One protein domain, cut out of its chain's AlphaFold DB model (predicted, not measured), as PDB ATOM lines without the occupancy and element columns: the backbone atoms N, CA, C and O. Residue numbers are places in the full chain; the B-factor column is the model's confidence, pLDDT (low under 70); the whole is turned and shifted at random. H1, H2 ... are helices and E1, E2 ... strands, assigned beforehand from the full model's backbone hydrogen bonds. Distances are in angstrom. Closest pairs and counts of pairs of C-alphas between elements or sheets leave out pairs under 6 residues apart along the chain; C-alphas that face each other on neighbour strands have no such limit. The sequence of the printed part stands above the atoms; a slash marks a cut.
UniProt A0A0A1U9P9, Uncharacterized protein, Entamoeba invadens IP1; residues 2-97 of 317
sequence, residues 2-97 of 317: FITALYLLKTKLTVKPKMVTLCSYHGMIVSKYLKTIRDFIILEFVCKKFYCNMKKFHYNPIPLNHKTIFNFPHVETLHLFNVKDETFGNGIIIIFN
ATOM      1  N   PHE A   2     -19.866  26.980  12.168       41.03
ATOM      2  CA  PHE A   2     -20.538  27.907  13.094       41.03
ATOM      3  C   PHE A   2     -20.940  29.245  12.441       41.03
ATOM      4  O   PHE A   2     -22.070  29.703  12.583       41.03
ATOM      5  N   ILE A   3     -20.046  29.813  11.619       48.44
ATOM      6  CA  ILE A   3     -20.330  30.993  10.782       48.44
ATOM      7  C   ILE A   3     -21.458  30.689   9.786       48.44
ATOM      8  O   ILE A   3     -22.326  31.521   9.563       48.44
ATOM      9  N   THR A   4     -21.507  29.468   9.251       43.50
ATOM     10  CA  THR A   4     -22.523  29.027   8.289       43.50
ATOM     11  C   THR A   4     -23.911  28.874   8.922       43.50
ATOM     12  O   THR A   4     -24.902  29.252   8.304       43.50
ATOM     13  N   ALA A   5     -23.999  28.404  10.172       47.72
ATOM     14  CA  ALA A   5     -25.256  28.345  10.924       47.72
ATOM     15  C   ALA A   5     -25.791  29.745  11.284       47.72
ATOM     16  O   ALA A   5     -26.987  30.005  11.150       47.72
ATOM     17  N   LEU A   6     -24.904  30.674  11.663       53.66
ATOM     18  CA  LEU A   6     -25.246  32.088  11.867       53.66
ATOM     19  C   LEU A   6     -25.658  32.784  10.557       53.66
ATOM     20  O   LEU A   6     -26.592  33.585  10.554       53.66
ATOM     21  N   TYR A   7     -25.018  32.444   9.436       48.03
ATOM     22  CA  TYR A   7     -25.335  32.986   8.111       48.03
ATOM     23  C   TYR A   7     -26.692  32.487   7.576       48.03
ATOM     24  O   TYR A   7     -27.458  33.260   7.001       48.03
ATOM     25  N   LEU A   8     -27.051  31.226   7.842       47.34
ATOM     26  CA  LEU A   8     -28.370  30.662   7.513       47.34
ATOM     27  C   LEU A   8     -29.517  31.309   8.307       47.34
ATOM     28  O   LEU A   8     -30.618  31.464   7.784       47.34
ATOM     29  N   LEU A   9     -29.263  31.732   9.549       48.81
ATOM     30  CA  LEU A   9     -30.223  32.503  10.350       48.81
ATOM     31  C   LEU A   9     -30.428  33.926   9.803       48.81
ATOM     32  O   LEU A   9     -31.518  34.479   9.917       48.81
ATOM     33  N   LYS A  10     -29.396  34.500   9.173       46.22
ATOM     34  CA  LYS A  10     -29.418  35.862   8.620       46.22
ATOM     35  C   LYS A  10     -30.142  35.960   7.269       46.22
ATOM     36  O   LYS A  10     -30.644  37.024   6.931       46.22
ATOM     37  N   THR A  11     -30.216  34.868   6.506       42.06
ATOM     38  CA  THR A  11     -30.707  34.854   5.111       42.06
ATOM     39  C   THR A  11     -32.193  34.507   4.948       42.06
ATOM     40  O   THR A  11     -32.712  34.606   3.842       42.06
ATOM     41  N   LYS A  12     -32.916  34.154   6.024       45.19
ATOM     42  CA  LYS A  12     -34.352  33.789   5.979       45.19
ATOM     43  C   LYS A  12     -35.337  34.856   6.479       45.19
ATOM     44  O   LYS A  12     -36.528  34.575   6.572       45.19
ATOM     45  N   LEU A  13     -34.880  36.066   6.797       43.69
ATOM     46  CA  LEU A  13     -35.740  37.153   7.281       43.69
ATOM     47  C   LEU A  13     -35.655  38.352   6.328       43.69
ATOM     48  O   LEU A  13     -34.873  39.274   6.535       43.69
ATOM     49  N   THR A  14     -36.468  38.347   5.271       45.25
ATOM     50  CA  THR A  14     -36.692  39.510   4.394       45.25
ATOM     51  C   THR A  14     -37.704  40.466   5.027       45.25
ATOM     52  O   THR A  14     -38.783  40.689   4.495       45.25
ATOM     53  N   VAL A  15     -37.367  41.008   6.195       45.16
ATOM     54  CA  VAL A  15     -37.996  42.188   6.808       45.16
ATOM     55  C   VAL A  15     -36.885  42.874   7.604       45.16
ATOM     56  O   VAL A  15     -36.149  42.185   8.309       45.16
ATOM     57  N   LYS A  16     -36.723  44.201   7.461       41.00
ATOM     58  CA  LYS A  16     -35.701  45.020   8.153       41.00
ATOM     59  C   LYS A  16     -35.440  44.485   9.574       41.00
ATOM     60  O   LYS A  16     -36.384  44.439  10.368       41.00
ATOM     61  N   PRO A  17     -34.209  44.070   9.925       44.91
ATOM     62  CA  PRO A  17     -33.997  43.377  11.179       44.91
ATOM     63  C   PRO A  17     -34.102  44.388  12.321       44.91
ATOM     64  O   PRO A  17     -33.180  45.164  12.565       44.91
ATOM     65  N   LYS A  18     -35.190  44.327  13.098       45.94
ATOM     66  CA  LYS A  18     -35.043  44.542  14.544       45.94
ATOM     67  C   LYS A  18     -33.903  43.614  14.961       45.94
ATOM     68  O   LYS A  18     -33.983  42.420  14.672       45.94
ATOM     69  N   MET A  19     -32.828  44.130  15.561       46.00
ATOM     70  CA  MET A  19     -31.789  43.272  16.138       46.00
ATOM     71  C   MET A  19     -32.437  42.420  17.234       46.00
ATOM     72  O   MET A  19     -32.520  42.829  18.390       46.00
ATOM     73  N   VAL A  20     -32.943  41.244  16.869       57.62
ATOM     74  CA  VAL A  20     -33.432  40.266  17.830       57.62
ATOM     75  C   VAL A  20     -32.193  39.718  18.516       57.62
ATOM     76  O   VAL A  20     -31.401  38.975  17.935       57.62
ATOM     77  N   THR A  21     -31.968  40.148  19.751       64.69
ATOM     78  CA  THR A  21     -30.841  39.680  20.544       64.69
ATOM     79  C   THR A  21     -31.073  38.207  20.888       64.69
ATOM     80  O   THR A  21     -31.926  37.866  21.698       64.69
ATOM     81  N   LEU A  22     -30.288  37.301  20.292       67.94
ATOM     82  CA  LEU A  22     -30.373  35.852  20.541       67.94
ATOM     83  C   LEU A  22     -30.121  35.537  22.022       67.94
ATOM     84  O   LEU A  22     -28.970  35.466  22.436       67.94
ATOM     85  N   CYS A  23     -31.154  35.431  22.858       76.25
ATOM     86  CA  CYS A  23     -31.027  35.061  24.272       76.25
ATOM     87  C   CYS A  23     -30.516  33.618  24.441       76.25
ATOM     88  O   CYS A  23     -30.473  32.845  23.488       76.25
ATOM     89  N   SER A  24     -30.149  33.239  25.664       76.81
ATOM     90  CA  SER A  24     -29.532  31.935  25.924       76.81
ATOM     91  C   SER A  24     -30.392  30.719  25.526       76.81
ATOM     92  O   SER A  24     -29.833  29.713  25.102       76.81
ATOM     93  N   TYR A  25     -31.729  30.830  25.527       83.56
ATOM     94  CA  TYR A  25     -32.634  29.791  25.006       83.56
ATOM     95  C   TYR A  25     -32.478  29.546  23.499       83.56
ATOM     96  O   TYR A  25     -32.638  28.420  23.033       83.56
ATOM     97  N   HIS A  26     -32.083  30.561  22.724       85.25
ATOM     98  CA  HIS A  26     -31.740  30.361  21.314       85.25
ATOM     99  C   HIS A  26     -30.504  29.468  21.172       85.25
ATOM    100  O   HIS A  26     -30.425  28.691  20.225       85.25
ATOM    101  N   GLY A  27     -29.577  29.529  22.135       82.88
ATOM    102  CA  GLY A  27     -28.444  28.612  22.225       82.88
ATOM    103  C   GLY A  27     -28.911  27.163  22.314       82.88
ATOM    104  O   GLY A  27     -28.446  26.337  21.539       82.88
ATOM    105  N   MET A  28     -29.895  26.867  23.172       86.62
ATOM    106  CA  MET A  28     -30.499  25.528  23.264       86.62
ATOM    107  C   MET A  28     -31.171  25.086  21.955       86.62
ATOM    108  O   MET A  28     -31.030  23.935  21.548       86.62
ATOM    109  N   ILE A  29     -31.875  25.987  21.260       84.75
ATOM    110  CA  ILE A  29     -32.517  25.668  19.971       84.75
ATOM    111  C   ILE A  29     -31.466  25.343  18.903       84.75
ATOM    112  O   ILE A  29     -31.648  24.409  18.121       84.75
ATOM    113  N   VAL A  30     -30.369  26.102  18.857       84.50
ATOM    114  CA  VAL A  30     -29.267  25.885  17.907       84.50
ATOM    115  C   VAL A  30     -28.462  24.633  18.265       84.50
ATOM    116  O   VAL A  30     -27.978  23.949  17.362       84.50
ATOM    117  N   SER A  31     -28.388  24.265  19.548       86.69
ATOM    118  CA  SER A  31     -27.695  23.062  20.018       86.69
ATOM    119  C   SER A  31     -28.167  21.766  19.355       86.69
ATOM    120  O   SER A  31     -27.387  20.825  19.269       86.69
ATOM    121  N   LYS A  32     -29.390  21.715  18.804       83.75
ATOM    122  CA  LYS A  32     -29.888  20.557  18.037       83.75
ATOM    123  C   LYS A  32     -29.066  20.229  16.780       83.75
ATOM    124  O   LYS A  32     -29.234  19.158  16.205       83.75
ATOM    125  N   TYR A  33     -28.240  21.166  16.310       86.44
ATOM    126  CA  TYR A  33     -27.358  20.987  15.152       86.44
ATOM    127  C   TYR A  33     -25.928  20.586  15.540       86.44
ATOM    128  O   TYR A  33     -25.110  20.316  14.658       86.44
ATOM    129  N   LEU A  34     -25.612  20.565  16.835       90.88
ATOM    130  CA  LEU A  34     -24.312  20.157  17.360       90.88
ATOM    131  C   LEU A  34     -24.272  18.630  17.473       90.88
ATOM    132  O   LEU A  34     -25.272  18.007  17.824       90.88
ATOM    133  N   LYS A  35     -23.129  18.019  17.153       90.06
ATOM    134  CA  LYS A  35     -23.015  16.555  17.037       90.06
ATOM    135  C   LYS A  35     -22.224  15.931  18.174       90.06
ATOM    136  O   LYS A  35     -22.424  14.764  18.491       90.06
ATOM    137  N   THR A  36     -21.304  16.686  18.757       92.38
ATOM    138  CA  THR A  36     -20.353  16.184  19.748       92.38
ATOM    139  C   THR A  36     -20.303  17.101  20.956       92.38
ATOM    140  O   THR A  36     -20.583  18.291  20.851       92.38
ATOM    141  N   ILE A  37     -19.865  16.577  22.104       93.25
ATOM    142  CA  ILE A  37     -19.664  17.391  23.310       93.25
ATOM    143  C   ILE A  37     -18.713  18.571  23.053       93.25
ATOM    144  O   ILE A  37     -18.905  19.662  23.584       93.25
ATOM    145  N   ARG A  38     -17.731  18.388  22.160       92.75
ATOM    146  CA  ARG A  38     -16.785  19.433  21.760       92.75
ATOM    147  C   ARG A  38     -17.489  20.629  21.123       92.75
ATOM    148  O   ARG A  38     -17.100  21.759  21.392       92.75
ATOM    149  N   ASP A  39     -18.532  20.400  20.333       93.12
ATOM    150  CA  ASP A  39     -19.307  21.474  19.708       93.12
ATOM    151  C   ASP A  39     -20.025  22.339  20.759       93.12
ATOM    152  O   ASP A  39     -20.074  23.563  20.628       93.12
ATOM    153  N   PHE A  40     -20.541  21.718  21.827       92.75
ATOM    154  CA  PHE A  40     -21.171  22.422  22.950       92.75
ATOM    155  C   PHE A  40     -20.150  23.221  23.751       92.75
ATOM    156  O   PHE A  40     -20.374  24.395  24.032       92.75
ATOM    157  N   ILE A  41     -19.007  22.608  24.057       91.25
ATOM    158  CA  ILE A  41     -17.900  23.277  24.741       91.25
ATOM    159  C   ILE A  41     -17.471  24.515  23.939       91.25
ATOM    160  O   ILE A  41     -17.421  25.615  24.486       91.25
ATOM    161  N   ILE A  42     -17.248  24.375  22.628       90.75
ATOM    162  CA  ILE A  42     -16.882  25.495  21.749       90.75
ATOM    163  C   ILE A  42     -17.956  26.593  21.766       90.75
ATOM    164  O   ILE A  42     -17.610  27.769  21.856       90.75
ATOM    165  N   LEU A  43     -19.245  26.238  21.717       87.50
ATOM    166  CA  LEU A  43     -20.350  27.202  21.789       87.50
ATOM    167  C   LEU A  43     -20.292  28.049  23.074       87.50
ATOM    168  O   LEU A  43     -20.463  29.268  22.996       87.50
ATOM    169  N   GLU A  44     -20.039  27.433  24.232       89.81
ATOM    170  CA  GLU A  44     -19.949  28.161  25.507       89.81
ATOM    171  C   GLU A  44     -18.678  29.015  25.613       89.81
ATOM    172  O   GLU A  44     -18.730  30.125  26.144       89.81
ATOM    173  N   PHE A  45     -17.551  28.539  25.072       88.50
ATOM    174  CA  PHE A  45     -16.281  29.273  25.091       88.50
ATOM    175  C   PHE A  45     -16.272  30.486  24.157       88.50
ATOM    176  O   PHE A  45     -15.757  31.543  24.519       88.50
ATOM    177  N   VAL A  46     -16.840  30.357  22.956       86.06
ATOM    178  CA  VAL A  46     -16.808  31.421  21.937       86.06
ATOM    179  C   VAL A  46     -17.716  32.593  22.315       86.06
ATOM    180  O   VAL A  46     -17.444  33.733  21.941       86.06
ATOM    181  N   CYS A  47     -18.795  32.350  23.062       82.62
ATOM    182  CA  CYS A  47     -19.735  33.399  23.432       82.62
ATOM    183  C   CYS A  47     -20.206  33.253  24.881       82.62
ATOM    184  O   CYS A  47     -21.048  32.410  25.190       82.62
ATOM    185  N   LYS A  48     -19.769  34.184  25.746       83.31
ATOM    186  CA  LYS A  48     -20.173  34.263  27.166       83.31
ATOM    187  C   LYS A  48     -21.694  34.255  27.374       83.31
ATOM    188  O   LYS A  48     -22.172  33.845  28.423       83.31
ATOM    189  N   LYS A  49     -22.478  34.668  26.369       83.62
ATOM    190  CA  LYS A  49     -23.949  34.634  26.403       83.62
ATOM    191  C   LYS A  49     -24.531  33.217  26.489       83.62
ATOM    192  O   LYS A  49     -25.639  33.040  26.997       83.62
ATOM    193  N   PHE A  50     -23.805  32.226  25.978       85.06
ATOM    194  CA  PHE A  50     -24.161  30.810  26.047       85.06
ATOM    195  C   PHE A  50     -23.396  30.073  27.149       85.06
ATOM    196  O   PHE A  50     -23.460  28.853  27.214       85.06
ATOM    197  N   TYR A  51     -22.709  30.788  28.040       85.94
ATOM    198  CA  TYR A  51     -22.103  30.186  29.219       85.94
ATOM    199  C   TYR A  51     -23.172  29.481  30.071       85.94
ATOM    200  O   TYR A  51     -24.276  30.013  30.255       85.94
ATOM    201  N   CYS A  52     -22.862  28.281  30.573       88.69
ATOM    202  CA  CYS A  52     -23.796  27.423  31.313       88.69
ATOM    203  C   CYS A  52     -25.045  26.994  30.517       88.69
ATOM    204  O   CYS A  52     -26.063  26.638  31.119       88.69
ATOM    205  N   ASN A  53     -25.022  27.027  29.184       89.44
ATOM    206  CA  ASN A  53     -26.145  26.571  28.368       89.44
ATOM    207  C   ASN A  53     -26.403  25.064  28.534       89.44
ATOM    208  O   ASN A  53     -27.558  24.653  28.615       89.44
ATOM    209  N   MET A  54     -25.360  24.242  28.680       92.19
ATOM    210  CA  MET A  54     -25.486  22.798  28.919       92.19
ATOM    211  C   MET A  54     -26.244  22.474  30.218       92.19
ATOM    212  O   MET A  54     -26.990  21.501  30.264       92.19
ATOM    213  N   LYS A  55     -26.160  23.334  31.245       93.12
ATOM    214  CA  LYS A  55     -26.900  23.163  32.511       93.12
ATOM    215  C   LYS A  55     -28.414  23.344  32.369       93.12
ATOM    216  O   LYS A  55     -29.140  23.017  33.298       93.12
ATOM    217  N   LYS A  56     -28.901  23.887  31.250       91.94
ATOM    218  CA  LYS A  56     -30.335  24.143  31.019       91.94
ATOM    219  C   LYS A  56     -31.068  22.949  30.419       91.94
ATOM    220  O   LYS A  56     -32.280  22.988  30.236       91.94
ATOM    221  N   PHE A  57     -30.332  21.910  30.047       92.12
ATOM    222  CA  PHE A  57     -30.894  20.714  29.453       92.12
ATOM    223  C   PHE A  57     -31.392  19.757  30.538       92.12
ATOM    224  O   PHE A  57     -30.596  19.244  31.317       92.12
ATOM    225  N   HIS A  58     -32.695  19.466  30.509       90.88
ATOM    226  CA  HIS A  58     -33.317  18.384  31.291       90.88
ATOM    227  C   HIS A  58     -33.314  17.037  30.544       90.88
ATOM    228  O   HIS A  58     -33.814  16.027  31.038       90.88
ATOM    229  N   TYR A  59     -32.731  17.011  29.344       88.81
ATOM    230  CA  TYR A  59     -32.510  15.823  28.530       88.81
ATOM    231  C   TYR A  59     -31.165  15.915  27.816       88.81
ATOM    232  O   TYR A  59     -30.718  17.013  27.493       88.81
ATOM    233  N   ASN A  60     -30.521  14.796  27.503       91.62
ATOM    234  CA  ASN A  60     -29.258  14.853  26.771       91.62
ATOM    235  C   ASN A  60     -29.477  15.145  25.270       91.62
ATOM    236  O   ASN A  60     -30.205  14.419  24.585       91.62
ATOM    237  N   PRO A  61     -28.840  16.197  24.721       90.94
ATOM    238  CA  PRO A  61     -28.990  16.554  23.310       90.94
ATOM    239  C   PRO A  61     -28.127  15.697  22.370       90.94
ATOM    240  O   PRO A  61     -28.335  15.720  21.161       90.94
ATOM    241  N   ILE A  62     -27.173  14.945  22.924       92.19
ATOM    242  CA  ILE A  62     -26.242  14.040  22.237       92.19
ATOM    243  C   ILE A  62     -26.054  12.764  23.079       92.19
ATOM    244  O   ILE A  62     -26.373  12.795  24.273       92.19
ATOM    245  N   PRO A  63     -25.532  11.656  22.515       91.00
ATOM    246  CA  PRO A  63     -25.155  10.486  23.307       91.00
ATOM    247  C   PRO A  63     -24.178  10.875  24.422       91.00
ATOM    248  O   PRO A  63     -23.239  11.639  24.180       91.00
ATOM    249  N   LEU A  64     -24.405  10.360  25.631       92.19
ATOM    250  CA  LEU A  64     -23.545  10.603  26.788       92.19
ATOM    251  C   LEU A  64     -22.872   9.310  27.244       92.19
ATOM    252  O   LEU A  64     -23.409   8.222  27.065       92.19
ATOM    253  N   ASN A  65     -21.708   9.467  27.864       92.06
ATOM    254  CA  ASN A  65     -21.016   8.429  28.615       92.06
ATOM    255  C   ASN A  65     -20.618   8.963  30.003       92.06
ATOM    256  O   ASN A  65     -20.784  10.156  30.293       92.06
ATOM    257  N   HIS A  66     -20.041   8.112  30.849       90.06
ATOM    258  CA  HIS A  66     -19.552   8.480  32.182       90.06
ATOM    259  C   HIS A  66     -18.571   9.670  32.176       90.06
ATOM    260  O   HIS A  66     -18.463  10.375  33.177       90.06
ATOM    261  N   LYS A  67     -17.890   9.945  31.052       92.44
ATOM    262  CA  LYS A  67     -16.974  11.088  30.884       92.44
ATOM    263  C   LYS A  67     -17.637  12.354  30.343       92.44
ATOM    264  O   LYS A  67     -16.949  13.356  30.214       92.44
ATOM    265  N   THR A  68     -18.906  12.339  29.952       93.62
ATOM    266  CA  THR A  68     -19.575  13.531  29.390       93.62
ATOM    267  C   THR A  68     -20.865  13.888  30.112       93.62
ATOM    268  O   THR A  68     -21.378  14.988  29.927       93.62
ATOM    269  N   ILE A  69     -21.406  12.996  30.946       91.69
ATOM    270  CA  ILE A  69     -22.641  13.260  31.692       91.69
ATOM    271  C   ILE A  69     -22.523  14.455  32.641       91.69
ATOM    272  O   ILE A  69     -23.463  15.237  32.755       91.69
ATOM    273  N   PHE A  70     -21.352  14.673  33.241       92.25
ATOM    274  CA  PHE A  70     -21.133  15.797  34.157       92.25
ATOM    275  C   PHE A  70     -21.290  17.170  33.483       92.25
ATOM    276  O   PHE A  70     -21.515  18.168  34.167       92.25
ATOM    277  N   ASN A  71     -21.190  17.247  32.149       92.75
ATOM    278  CA  ASN A  71     -21.442  18.484  31.414       92.75
ATOM    279  C   ASN A  71     -22.931  18.870  31.410       92.75
ATOM    280  O   ASN A  71     -23.246  20.047  31.243       92.75
ATOM    281  N   PHE A  72     -23.834  17.909  31.632       93.75
ATOM    282  CA  PHE A  72     -25.284  18.091  31.642       93.75
ATOM    283  C   PHE A  72     -25.878  17.691  33.012       93.75
ATOM    284  O   PHE A  72     -26.573  16.683  33.123       93.75
ATOM    285  N   PRO A  73     -25.615  18.471  34.080       91.50
ATOM    286  CA  PRO A  73     -25.884  18.063  35.463       91.50
ATOM    287  C   PRO A  73     -27.371  17.949  35.837       91.50
ATOM    288  O   PRO A  73     -27.680  17.350  36.858       91.50
ATOM    289  N   HIS A  74     -28.282  18.517  35.042       92.44
ATOM    290  CA  HIS A  74     -29.728  18.496  35.306       92.44
ATOM    291  C   HIS A  74     -30.497  17.569  34.356       92.44
ATOM    292  O   HIS A  74     -31.703  17.720  34.191       92.44
ATOM    293  N   VAL A  75     -29.817  16.625  33.694       88.81
ATOM    294  CA  VAL A  75     -30.501  15.639  32.849       88.81
ATOM    295  C   VAL A  75     -31.391  14.770  33.725       88.81
ATOM    296  O   VAL A  75     -30.910  14.028  34.571       88.81
ATOM    297  N   GLU A  76     -32.692  14.843  33.480       85.75
ATOM    298  CA  GLU A  76     -33.724  14.017  34.112       85.75
ATOM    299  C   GLU A  76     -34.192  12.919  33.154       85.75
ATOM    300  O   GLU A  76     -34.534  11.815  33.570       85.75
ATOM    301  N   THR A  77     -34.170  13.219  31.853       83.94
ATOM    302  CA  THR A  77     -34.635  12.351  30.775       83.94
ATOM    303  C   THR A  77     -33.474  11.923  29.883       83.94
ATOM    304  O   THR A  77     -32.869  12.744  29.195       83.94
ATOM    305  N   LEU A  78     -33.180  10.627  29.834       83.94
ATOM    306  CA  LEU A  78     -32.086  10.095  29.030       83.94
ATOM    307  C   LEU A  78     -32.573   9.647  27.647       83.94
ATOM    308  O   LEU A  78     -33.266   8.646  27.501       83.94
ATOM    309  N   HIS A  79     -32.181  10.384  26.622       85.12
ATOM    310  CA  HIS A  79     -32.278  10.045  25.214       85.12
ATOM    311  C   HIS A  79     -31.188   9.043  24.812       85.12
ATOM    312  O   HIS A  79     -30.008   9.389  24.757       85.12
ATOM    313  N   LEU A  80     -31.588   7.820  24.466       82.88
ATOM    314  CA  LEU A  80     -30.708   6.845  23.822       82.88
ATOM    315  C   LEU A  80     -30.821   6.987  22.301       82.88
ATOM    316  O   LEU A  80     -31.918   6.928  21.731       82.88
ATOM    317  N   PHE A  81     -29.683   7.156  21.642       81.44
ATOM    318  CA  PHE A  81     -29.503   7.276  20.195       81.44
ATOM    319  C   PHE A  81     -28.926   5.995  19.569       81.44
ATOM    320  O   PHE A  81     -28.959   5.849  18.346       81.44
ATOM    321  N   ASN A  82     -28.432   5.052  20.376       78.56
ATOM    322  CA  ASN A  82     -28.007   3.717  19.953       78.56
ATOM    323  C   ASN A  82     -28.247   2.676  21.067       78.56
ATOM    324  O   ASN A  82     -28.343   3.020  22.241       78.56
ATOM    325  N   VAL A  83     -28.290   1.387  20.712       75.06
ATOM    326  CA  VAL A  83     -28.353   0.258  21.661       75.06
ATOM    327  C   VAL A  83     -27.116   0.144  22.558       75.06
ATOM    328  O   VAL A  83     -27.166  -0.558  23.559       75.06
ATOM    329  N   LYS A  84     -26.005   0.793  22.183       80.12
ATOM    330  CA  LYS A  84     -24.744   0.798  22.941       80.12
ATOM    331  C   LYS A  84     -24.581   2.015  23.856       80.12
ATOM    332  O   LYS A  84     -23.543   2.126  24.499       80.12
ATOM    333  N   ASP A  85     -25.543   2.934  23.865       83.56
ATOM    334  CA  ASP A  85     -25.454   4.131  24.698       83.56
ATOM    335  C   ASP A  85     -25.536   3.753  26.181       83.56
ATOM    336  O   ASP A  85     -26.312   2.879  26.575       83.56
ATOM    337  N   GLU A  86     -24.716   4.411  26.999       85.44
ATOM    338  CA  GLU A  86     -24.669   4.177  28.441       85.44
ATOM    339  C   GLU A  86     -25.938   4.701  29.134       85.44
ATOM    340  O   GLU A  86     -26.587   5.643  28.673       85.44
ATOM    341  N   THR A  87     -26.291   4.089  30.269       82.00
ATOM    342  CA  THR A  87     -27.463   4.455  31.080       82.00
ATOM    343  C   THR A  87     -27.053   4.863  32.487       82.00
ATOM    344  O   THR A  87     -26.112   4.296  33.031       82.00
ATOM    345  N   PHE A  88     -27.802   5.780  33.107       82.12
ATOM    346  CA  PHE A  88     -27.390   6.424  34.366       82.12
ATOM    347  C   PHE A  88     -28.450   6.402  35.481       82.12
ATOM    348  O   PHE A  88     -28.336   7.144  36.447       82.12
ATOM    349  N   GLY A  89     -29.483   5.557  35.376       70.25
ATOM    350  CA  GLY A  89     -30.540   5.467  36.400       70.25
ATOM    351  C   GLY A  89     -31.711   6.451  36.225       70.25
ATOM    352  O   GLY A  89     -32.628   6.455  37.036       70.25
ATOM    353  N   ASN A  90     -31.721   7.233  35.145       69.06
ATOM    354  CA  ASN A  90     -32.773   8.192  34.781       69.06
ATOM    355  C   ASN A  90     -33.918   7.550  33.975       69.06
ATOM    356  O   ASN A  90     -33.736   6.487  33.382       69.06
ATOM    357  N   GLY A  91     -35.068   8.229  33.854       66.06
ATOM    358  CA  GLY A  91     -36.124   7.836  32.908       66.06
ATOM    359  C   GLY A  91     -35.603   7.802  31.461       66.06
ATOM    360  O   GLY A  91     -34.876   8.708  31.050       66.06
ATOM    361  N   ILE A  92     -35.940   6.759  30.688       66.31
ATOM    362  CA  ILE A  92     -35.278   6.441  29.408       66.31
ATOM    363  C   ILE A  92     -36.212   6.696  28.214       66.31
ATOM    364  O   ILE A  92     -37.221   6.024  28.017       66.31
ATOM    365  N   ILE A  93     -35.832   7.606  27.321       67.00
ATOM    366  CA  ILE A  93     -36.470   7.785  26.010       67.00
ATOM    367  C   ILE A  93     -35.553   7.210  24.935       67.00
ATOM    368  O   ILE A  93     -34.421   7.645  24.756       67.00
ATOM    369  N   ILE A  94     -36.056   6.261  24.155       66.81
ATOM    370  CA  ILE A  94     -35.320   5.692  23.025       66.81
ATOM    371  C   ILE A  94     -35.693   6.459  21.755       66.81
ATOM    372  O   ILE A  94     -36.843   6.433  21.303       66.81
ATOM    373  N   ILE A  95     -34.711   7.159  21.184       66.25
ATOM    374  CA  ILE A  95     -34.874   8.012  19.998       66.25
ATOM    375  C   ILE A  95     -34.506   7.278  18.705       66.25
ATOM    376  O   ILE A  95     -35.023   7.619  17.638       66.25
ATOM    377  N   PHE A  96     -33.668   6.244  18.762       72.44
ATOM    378  CA  PHE A  96     -33.313   5.474  17.569       72.44
ATOM    379  C   PHE A  96     -34.419   4.514  17.113       72.44
ATOM    380  O   PHE A  96     -35.381   4.242  17.833       72.44
ATOM    381  N   ASN A  97     -34.293   4.024  15.874       76.25
ATOM    382  CA  ASN A  97     -35.243   3.068  15.312       76.25
ATOM    383  C   ASN A  97     -35.144   1.734  16.065       76.25
ATOM    384  O   ASN A  97     -34.112   1.068  16.001       76.25
TER     385      ASN A  97
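AT A GLANCE: This is residues 2 to 97 of the 317 residues of an uncharacterized protein of Entamoeba invadens IP1 (UniProt A0A0A1U9P9). Little regular structure is spread along an elongated chain: H2 and H3 sit near the middle, a small parallel sheet of E1 and E2 lies toward one end, and toward the other residues 7 to 21, of which 7 to 10 belong to H1, stick out as a free loop. The printed part has 96 residues, in the order H1 H2 H3 E1 E2, mixed in class, with 38 residues in named elements. It is only just loose, close to compact, with a radius of gyration of the C-alphas of 15.3 A, and spans 48 by 30 by 19 A.

IN THESE COORDINATES: H1, residues 2 to 10, begins at C-alpha 2 (-20.538, 27.907, 13.094) and is 12.7 A long. H2 is residues 24 to 31, 10.8 A; H3 is residues 37 to 46, 14.4 A. E1 is residues 77 to 80, 9.7 A; E2, residues 91 to 97, 18.3 A, ends at C-alpha 97 (-35.243, 3.068, 15.312).

HOW THE PARTS SIT: H2 and H3 are close but not clearly touching, their closest C-alphas, Ser 31 and Phe 40, 7.2 A apart. They run opposite ways at a tilt of 38 degrees, only just steep. H1 and H2 are only just apart, at 8.4 A. E1 and E2 are parallel at 28 degrees, with N 78 and O 91 2.8 A apart, within hydrogen-bond range. In H1, H2 and H3 every O i to N i+4 pair is within that range.

THE WHOLE: C-alphas 16 and 89 are the farthest apart, 48.9 A. The printed part has no cut. The links H1 to H2 and H3 to E1 are long. The pLDDT is under 70 in residues 2 to 22 and 90 to 95.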